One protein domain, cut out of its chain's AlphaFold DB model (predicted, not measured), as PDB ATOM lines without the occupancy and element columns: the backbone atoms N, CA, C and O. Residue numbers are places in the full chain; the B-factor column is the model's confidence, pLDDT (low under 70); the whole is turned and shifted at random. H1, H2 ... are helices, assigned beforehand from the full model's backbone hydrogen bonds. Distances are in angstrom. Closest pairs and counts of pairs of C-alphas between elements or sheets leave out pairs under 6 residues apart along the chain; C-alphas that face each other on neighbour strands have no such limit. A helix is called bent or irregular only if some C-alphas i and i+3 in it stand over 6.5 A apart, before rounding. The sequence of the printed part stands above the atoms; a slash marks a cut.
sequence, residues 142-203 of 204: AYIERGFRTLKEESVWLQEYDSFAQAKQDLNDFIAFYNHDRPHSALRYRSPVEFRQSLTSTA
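This is residues 142 to 203 of the 204 residues of the protein "Integrase-like protein" of Desmospora activa DSM 45169 (UniProt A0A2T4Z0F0). Two helices, H2 and then H3, run one after the other along the length of a rod, the end of H2 meeting H3 at an angle; H1 crosses H2 steeply on one side, packing on it with residues 151 to 156. Between H2 and H3 the chain loops out and back through residues 181 to 191. The printed part has 62 residues with three named helices, in the order H1, H2, H3, and no named strand; its class is all helix. The whole is loose, with a radius of gyration of the C-alphas of 13.8 A, and spans 46 by 21 by 16 A.

The longest helix, H2, residues 164 to 180, touches H1, residues 142 to 156, through its residues 167 to 174 alone. The closest C-alphas of H1 and H2 are those of Ser 155 and Phe 174, 6.9 A apart. These two helices run opposite ways at a steep tilt of 57 degrees. With residues 178 to 180 alone, H2 touches H3, residues 192 to 201, and the closest C-alphas are those of Asn 179 and Pro 192, 5.1 A apart. H2 and H3 run the same way at a tilt of 37 degrees, only just steep. H1 and H3 are apart. In H1, H2 and H3, every O i to N i+4 pair is within hydrogen-bond range.

H2 is 24.2 A long, from C-alpha 164 at (-24.010, 45.342, 18.730) to C-alpha 180. H1, 19.5 A long, begins at C-alpha 142 at (0.516, 34.414, 11.574). H1 is irregular, but only just: C-alphas 153 and 156 are 6.8 A apart. H3, 14.5 A long, ends at C-alpha 201 at (11.826, 43.584, 35.709).

The two C-alphas farthest apart, those of Asp 162 and Ala 203, are 46.9 A apart. The link from H1 to H2 is short, with 7 residues, and that from H2 to H3 is long, with 11. The printed part has no cut. Its mean pLDDT is 85.6, and residues 201 to 203 are under 70.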
ATOM      1  N   ALA A 142       0.941  35.639  10.886       83.25
ATOM      2  CA  ALA A 142       0.516  34.414  11.574       83.25
ATOM      3  C   ALA A 142       0.198  34.613  13.074       83.25
ATOM      4  O   ALA A 142      -0.699  33.965  13.619       83.25
ATOM      5  N   TYR A 143       0.886  35.541  13.751       84.38
ATOM      6  CA  TYR A 143       0.605  35.898  15.146       84.38
ATOM      7  C   TYR A 143      -0.765  36.568  15.329       84.38
ATOM      8  O   TYR A 143      -1.512  36.196  16.240       84.38
ATOM      9  N   ILE A 144      -1.110  37.538  14.475       85.25
ATOM     10  CA  ILE A 144      -2.385  38.257  14.568       85.25
ATOM     11  C   ILE A 144      -3.535  37.393  14.038       85.25
ATOM     12  O   ILE A 144      -4.606  37.366  14.647       85.25
ATOM     13  N   GLU A 145      -3.299  36.583  13.002       87.50
ATOM     14  CA  GLU A 145      -4.246  35.561  12.548       87.50
ATOM     15  C   GLU A 145      -4.549  34.532  13.641       87.50
ATOM     16  O   GLU A 145      -5.718  34.212  13.880       87.50
ATOM     17  N   ARG A 146      -3.526  34.048  14.364       89.06
ATOM     18  CA  ARG A 146      -3.723  33.135  15.500       89.06
ATOM     19  C   ARG A 146      -4.525  33.799  16.616       89.06
ATOM     20  O   ARG A 146      -5.428  33.151  17.141       89.06
ATOM     21  N   GLY A 147      -4.250  35.064  16.935       88.19
ATOM     22  CA  GLY A 147      -5.029  35.846  17.902       88.19
ATOM     23  C   GLY A 147      -6.501  35.976  17.501       88.19
ATOM     24  O   GLY A 147      -7.387  35.624  18.280       88.19
ATOM     25  N   PHE A 148      -6.780  36.383  16.257       87.25
ATOM     26  CA  PHE A 148      -8.147  36.469  15.735       87.25
ATOM     27  C   PHE A 148      -8.852  35.116  15.669       87.25
ATOM     28  O   PHE A 148     -10.064  35.062  15.872       87.25
ATOM     29  N   ARG A 149      -8.132  34.032  15.370       86.62
ATOM     30  CA  ARG A 149      -8.685  32.676  15.392       86.62
ATOM     31  C   ARG A 149      -9.080  32.266  16.808       86.62
ATOM     32  O   ARG A 149     -10.190  31.787  16.985       86.62
ATOM     33  N   THR A 150      -8.229  32.529  17.796       88.19
ATOM     34  CA  THR A 150      -8.516  32.264  19.211       88.19
ATOM     35  C   THR A 150      -9.721  33.071  19.712       88.19
ATOM     36  O   THR A 150     -10.649  32.473  20.234       88.19
ATOM     37  N   LEU A 151      -9.781  34.389  19.467       88.25
ATOM     38  CA  LEU A 151     -10.957  35.228  19.780       88.25
ATOM     39  C   LEU A 151     -12.251  34.671  19.170       88.25
ATOM     40  O   LEU A 151     -13.304  34.648  19.805       88.25
ATOM     41  N   LYS A 152     -12.169  34.239  17.911       85.44
ATOM     42  CA  LYS A 152     -13.294  33.642  17.202       85.44
ATOM     43  C   LYS A 152     -13.727  32.344  17.879       85.44
ATOM     44  O   LYS A 152     -14.861  32.276  18.329       85.44
ATOM     45  N   GLU A 153     -12.827  31.369  17.978       85.12
ATOM     46  CA  GLU A 153     -13.065  30.034  18.543       85.12
ATOM     47  C   GLU A 153     -13.544  30.070  20.011       85.12
ATOM     48  O   GLU A 153     -14.417  29.283  20.366       85.12
ATOM     49  N   GLU A 154     -13.012  30.978  20.841       83.31
ATOM     50  CA  GLU A 154     -13.224  31.006  22.302       83.31
ATOM     51  C   GLU A 154     -14.301  32.009  22.787       83.31
ATOM     52  O   GLU A 154     -14.715  31.908  23.937       83.31
ATOM     53  N   SER A 155     -14.783  32.952  21.959       84.50
ATOM     54  CA  SER A 155     -15.867  33.899  22.325       84.50
ATOM     55  C   SER A 155     -16.917  34.032  21.212       84.50
ATOM     56  O   SER A 155     -18.016  33.485  21.328       84.50
ATOM     57  N   VAL A 156     -16.563  34.663  20.084       85.69
ATOM     58  CA  VAL A 156     -17.508  35.099  19.028       85.69
ATOM     59  C   VAL A 156     -18.283  33.935  18.398       85.69
ATOM     60  O   VAL A 156     -19.301  34.118  17.732       85.69
ATOM     61  N   TRP A 157     -17.768  32.714  18.521       83.38
ATOM     62  CA  TRP A 157     -18.355  31.514  17.938       83.38
ATOM     63  C   TRP A 157     -19.270  30.737  18.880       83.38
ATOM     64  O   TRP A 157     -19.956  29.838  18.389       83.38
ATOM     65  N   LEU A 158     -19.279  31.083  20.168       77.50
ATOM     66  CA  LEU A 158     -20.026  30.398  21.226       77.50
ATOM     67  C   LEU A 158     -21.310  31.138  21.631       77.50
ATOM     68  O   LEU A 158     -22.161  30.542  22.284       77.50
ATOM     69  N   GLN A 159     -21.458  32.406  21.242       77.44
ATOM     70  CA  GLN A 159     -22.590  33.260  21.608       77.44
ATOM     71  C   GLN A 159     -23.407  33.702  20.388       77.44
ATOM     72  O   GLN A 159     -22.892  33.830  19.275       77.44
ATOM     73  N   GLU A 160     -24.686  33.982  20.629       81.25
ATOM     74  CA  GLU A 160     -25.489  34.879  19.799       81.25
ATOM     75  C   GLU A 160     -25.623  36.222  20.526       81.25
ATOM     76  O   GLU A 160     -25.625  36.266  21.756       81.25
ATOM     77  N   TYR A 161     -25.698  37.324  19.779       80.75
ATOM     78  CA  TYR A 161     -25.732  38.668  20.352       80.75
ATOM     79  C   TYR A 161     -27.013  39.399  19.946       80.75
ATOM     80  O   TYR A 161     -27.182  39.745  18.775       80.75
ATOM     81  N   ASP A 162     -27.858  39.731  20.924       82.56
ATOM     82  CA  ASP A 162     -29.094  40.503  20.707       82.56
ATOM     83  C   ASP A 162     -28.833  41.940  20.225       82.56
ATOM     84  O   ASP A 162     -29.703  42.600  19.656       82.56
ATOM     85  N   SER A 163     -27.628  42.465  20.469       85.06
ATOM     86  CA  SER A 163     -27.244  43.810  20.051       85.06
ATOM     87  C   SER A 163     -25.748  43.947  19.769       85.06
ATOM     88  O   SER A 163     -24.904  43.249  20.334       85.06
ATOM     89  N   PHE A 164     -25.402  44.943  18.950       82.88
ATOM     90  CA  PHE A 164     -24.010  45.342  18.730       82.88
ATOM     91  C   PHE A 164     -23.317  45.810  20.022       82.88
ATOM     92  O   PHE A 164     -22.112  45.625  20.173       82.88
ATOM     93  N   ALA A 165     -24.064  46.394  20.967       85.06
ATOM     94  CA  ALA A 165     -23.522  46.789  22.265       85.06
ATOM     95  C   ALA A 165     -23.077  45.563  23.078       85.06
ATOM     96  O   ALA A 165     -21.970  45.571  23.612       85.06
ATOM     97  N   GLN A 166     -23.883  44.493  23.084       83.06
ATOM     98  CA  GLN A 166     -23.540  43.230  23.741       83.06
ATOM     99  C   GLN A 166     -22.312  42.573  23.095       83.06
ATOM    100  O   GLN A 166     -21.360  42.242  23.794       83.06
ATOM    101  N   ALA A 167     -22.282  42.478  21.760       85.75
ATOM    102  CA  ALA A 167     -21.135  41.936  21.025       85.75
ATOM    103  C   ALA A 167     -19.836  42.723  21.284       85.75
ATOM    104  O   ALA A 167     -18.754  42.149  21.395       85.75
ATOM    105  N   LYS A 168     -19.935  44.054  21.394       86.75
ATOM    106  CA  LYS A 168     -18.797  44.920  21.723       86.75
ATOM    107  C   LYS A 168     -18.325  44.727  23.167       86.75
ATOM    108  O   LYS A 168     -17.124  44.809  23.404       86.75
ATOM    109  N   GLN A 169     -19.241  44.505  24.107       88.56
ATOM    110  CA  GLN A 169     -18.895  44.257  25.503       88.56
ATOM    111  C   GLN A 169     -18.185  42.907  25.662       88.56
ATOM    112  O   GLN A 169     -17.065  42.892  26.160       88.56
ATOM    113  N   ASP A 170     -18.747  41.825  25.113       86.94
ATOM    114  CA  ASP A 170     -18.117  40.494  25.110       86.94
ATOM    115  C   ASP A 170     -16.716  40.516  24.470       86.94
ATOM    116  O   ASP A 170     -15.765  39.950  25.004       86.94
ATOM    117  N   LEU A 171     -16.546  41.266  23.373       90.25
ATOM    118  CA  LEU A 171     -15.237  41.476  22.752       90.25
ATOM    119  C   LEU A 171     -14.246  42.212  23.675       90.25
ATOM    120  O   LEU A 171     -13.070  41.847  23.709       90.25
ATOM    121  N   ASN A 172     -14.683  43.242  24.407       89.88
ATOM    122  CA  ASN A 172     -13.824  43.945  25.366       89.88
ATOM    123  C   ASN A 172     -13.413  43.020  26.520       89.88
ATOM    124  O   ASN A 172     -12.237  42.991  26.884       89.88
ATOM    125  N   ASP A 173     -14.364  42.254  27.055       89.69
ATOM    126  CA  ASP A 173     -14.148  41.340  28.178       89.69
ATOM    127  C   ASP A 173     -13.217  40.187  27.770       89.69
ATOM    128  O   ASP A 173     -12.262  39.877  28.486       89.69
ATOM    129  N   PHE A 174     -13.380  39.644  26.557       90.19
ATOM    130  CA  PHE A 174     -12.433  38.685  25.989       90.19
ATOM    131  C   PHE A 174     -11.031  39.285  25.809       90.19
ATOM    132  O   PHE A 174     -10.035  38.626  26.106       90.19
ATOM    133  N   ILE A 175     -10.913  40.530  25.330       91.38
ATOM    134  CA  ILE A 175      -9.612  41.203  25.173       91.38
ATOM    135  C   ILE A 175      -8.944  41.434  26.538       91.38
ATOM    136  O   ILE A 175      -7.722  41.282  26.636       91.38
ATOM    137  N   ALA A 176      -9.709  41.768  27.580       90.69
ATOM    138  CA  ALA A 176      -9.199  41.886  28.943       90.69
ATOM    139  C   ALA A 176      -8.671  40.530  29.442       90.69
ATOM    140  O   ALA A 176      -7.473  40.418  29.715       90.69
ATOM    141  N   PHE A 177      -9.513  39.491  29.417       90.88
ATOM    142  CA  PHE A 177      -9.153  38.113  29.768       90.88
ATOM    143  C   PHE A 177      -7.900  37.630  29.021       90.88
ATOM    144  O   PHE A 177      -6.944  37.152  29.634       90.88
ATOM    145  N   TYR A 178      -7.854  37.811  27.697       90.44
ATOM    146  CA  TYR A 178      -6.732  37.382  26.858       90.44
ATOM    147  C   TYR A 178      -5.402  38.026  27.276       90.44
ATOM    148  O   TYR A 178      -4.359  37.382  27.196       90.44
ATOM    149  N   ASN A 179      -5.413  39.295  27.694       90.94
ATOM    150  CA  ASN A 179      -4.195  40.020  28.054       90.94
ATOM    151  C   ASN A 179      -3.778  39.835  29.517       90.94
ATOM    152  O   ASN A 179      -2.575  39.845  29.789       90.94
ATOM    153  N   HIS A 180      -4.734  39.700  30.436       88.75
ATOM    154  CA  HIS A 180      -4.480  39.704  31.878       88.75
ATOM    155  C   HIS A 180      -4.446  38.306  32.501       88.75
ATOM    156  O   HIS A 180      -3.557  38.055  33.313       88.75
ATOM    157  N   ASP A 181      -5.320  37.394  32.067       87.25
ATOM    158  CA  ASP A 181      -5.599  36.145  32.792       87.25
ATOM    159  C   ASP A 181      -5.291  34.880  31.976       87.25
ATOM    160  O   ASP A 181      -4.941  33.841  32.533       87.25
ATOM    161  N   ARG A 182      -5.413  34.939  30.643       86.88
ATOM    162  CA  ARG A 182      -5.267  33.772  29.762       86.88
ATOM    163  C   ARG A 182      -3.811  33.274  29.753       86.88
ATOM    164  O   ARG A 182      -2.937  33.991  29.266       86.88
ATOM    165  N   PRO A 183      -3.513  32.040  30.204       86.44
ATOM    166  CA  PRO A 183      -2.147  31.527  30.218       86.44
ATOM    167  C   PRO A 183      -1.708  31.061  28.823       86.44
ATOM    168  O   PRO A 183      -2.444  30.376  28.107       86.44
ATOM    169  N   HIS A 184      -0.471  31.375  28.437       87.00
ATOM    170  CA  HIS A 184       0.120  30.914  27.175       87.00
ATOM    171  C   HIS A 184       1.307  29.981  27.436       87.00
ATOM    172  O   HIS A 184       2.289  30.378  28.060       87.00
ATOM    173  N   SER A 185       1.279  28.759  26.895       87.81
ATOM    174  CA  SER A 185       2.381  27.787  27.032       87.81
ATOM    175  C   SER A 185       3.720  28.338  26.518       87.81
ATOM    176  O   SER A 185       4.741  28.206  27.192       87.81
ATOM    177  N   ALA A 186       3.703  29.062  25.393       86.94
ATOM    178  CA  ALA A 186       4.864  29.775  24.846       86.94
ATOM    179  C   ALA A 186       5.438  30.855  25.791       86.94
ATOM    180  O   ALA A 186       6.615  31.192  25.694       86.94
ATOM    181  N   LEU A 187       4.632  31.372  26.726       89.56
ATOM    182  CA  LEU A 187       5.020  32.363  27.739       89.56
ATOM    183  C   LEU A 187       5.252  31.719  29.121       89.56
ATOM    184  O   LEU A 187       5.179  32.399  30.142       89.56
ATOM    185  N   ARG A 188       5.519  30.403  29.169       91.88
ATOM    186  CA  ARG A 188       5.646  29.601  30.405       91.88
ATOM    187  C   ARG A 188       4.390  29.657  31.290       91.88
ATOM    188  O   ARG A 188       4.496  29.765  32.506       91.88
ATOM    189  N   TYR A 189       3.216  29.591  30.661       89.56
ATOM    190  CA  TYR A 189       1.887  29.674  31.287       89.56
ATOM    191  C   TYR A 189       1.567  31.008  31.982       89.56
ATOM    192  O   TYR A 189       0.627  31.072  32.764       89.56
ATOM    193  N   ARG A 190       2.287  32.082  31.639       87.88
ATOM    194  CA  ARG A 190       1.939  33.459  32.019       87.88
ATOM    195  C   ARG A 190       0.950  34.082  31.038       87.88
ATOM    196  O   ARG A 190       0.886  33.663  29.873       87.88
ATOM    197  N   SER A 191       0.245  35.116  31.481       90.94
ATOM    198  CA  SER A 191      -0.518  36.002  30.602       90.94
ATOM    199  C   SER A 191       0.392  36.977  29.831       90.94
ATOM    200  O   SER A 191       1.555  37.192  30.206       90.94
ATOM    201  N   PRO A 192      -0.088  37.593  28.733       91.56
ATOM    202  CA  PRO A 192       0.677  38.588  27.982       91.56
ATOM    203  C   PRO A 192       1.146  39.794  28.813       91.56
ATOM    204  O   PRO A 192       2.222  40.337  28.537       91.56
ATOM    205  N   VAL A 193       0.371  40.225  29.815       91.81
ATOM    206  CA  VAL A 193       0.743  41.328  30.719       91.81
ATOM    207  C   VAL A 193       1.811  40.890  31.719       91.81
ATOM    208  O   VAL A 193       2.841  41.560  31.807       91.81
ATOM    209  N   GLU A 194       1.635  39.750  32.392       91.44
ATOM    210  CA  GLU A 194       2.635  39.192  33.319       91.44
ATOM    211  C   GLU A 194       3.982  38.947  32.627       91.44
ATOM    212  O   GLU A 194       5.049  39.297  33.138       91.44
ATOM    213  N   PHE A 195       3.949  38.365  31.423       93.69
ATOM    214  CA  PHE A 195       5.152  38.118  30.640       93.69
ATOM    215  C   PHE A 195       5.880  39.428  30.317       93.69
ATOM    216  O   PHE A 195       7.087  39.532  30.549       93.69
ATOM    217  N   ARG A 196       5.149  40.460  29.870       89.94
ATOM    218  CA  ARG A 196       5.703  41.795  29.589       89.94
ATOM    219  C   ARG A 196       6.319  42.439  30.832       89.94
ATOM    220  O   ARG A 196       7.420  42.972  30.734       89.94
ATOM    221  N   GLN A 197       5.645  42.357  31.978       90.38
ATOM    222  CA  GLN A 197       6.163  42.858  33.256       90.38
ATOM    223  C   GLN A 197       7.457  42.134  33.655       90.38
ATOM    224  O   GLN A 197       8.422  42.780  34.057       90.38
ATOM    225  N   SER A 198       7.534  40.815  33.440       90.94
ATOM    226  CA  SER A 198       8.752  40.052  33.733       90.94
ATOM    227  C   SER A 198       9.949  40.441  32.852       90.94
ATOM    228  O   SER A 198      11.081  40.413  33.330       90.94
ATOM    229  N   LEU A 199       9.718  40.878  31.605       86.94
ATOM    230  CA  LEU A 199      10.778  41.418  30.744       86.94
ATOM    231  C   LEU A 199      11.303  42.761  31.272       86.94
ATOM    232  O   LEU A 199      12.513  42.945  31.352       86.94
ATOM    233  N   THR A 200      10.416  43.674  31.682       76.25
ATOM    234  CA  THR A 200      10.830  44.971  32.249       76.25
ATOM    235  C   THR A 200      11.550  44.828  33.588       76.25
ATOM    236  O   THR A 200      12.504  45.555  33.832       76.25
ATOM    237  N   SER A 201      11.161  43.861  34.425       62.25
ATOM    238  CA  SER A 201      11.826  43.584  35.709       62.25
ATOM    239  C   SER A 201      13.176  42.868  35.583       62.25
ATOM    240  O   SER A 201      13.893  42.786  36.568       62.25
ATOM    241  N   THR A 202      13.510  42.332  34.404       56.41
ATOM    242  CA  THR A 202      14.816  41.697  34.118       56.41
ATOM    243  C   THR A 202      15.790  42.679  33.441       56.41
ATOM    244  O   THR A 202      16.959  42.362  33.251       56.41
ATOM    245  N   ALA A 203      15.310  43.864  33.048       48.69
ATOM    246  CA  ALA A 203      16.076  44.904  32.355       48.69
ATOM    247  C   ALA A 203      16.468  46.089  33.268       48.69
ATOM    248  O   ALA A 203      16.861  47.141  32.758       48.69
TER     249      ALA A 203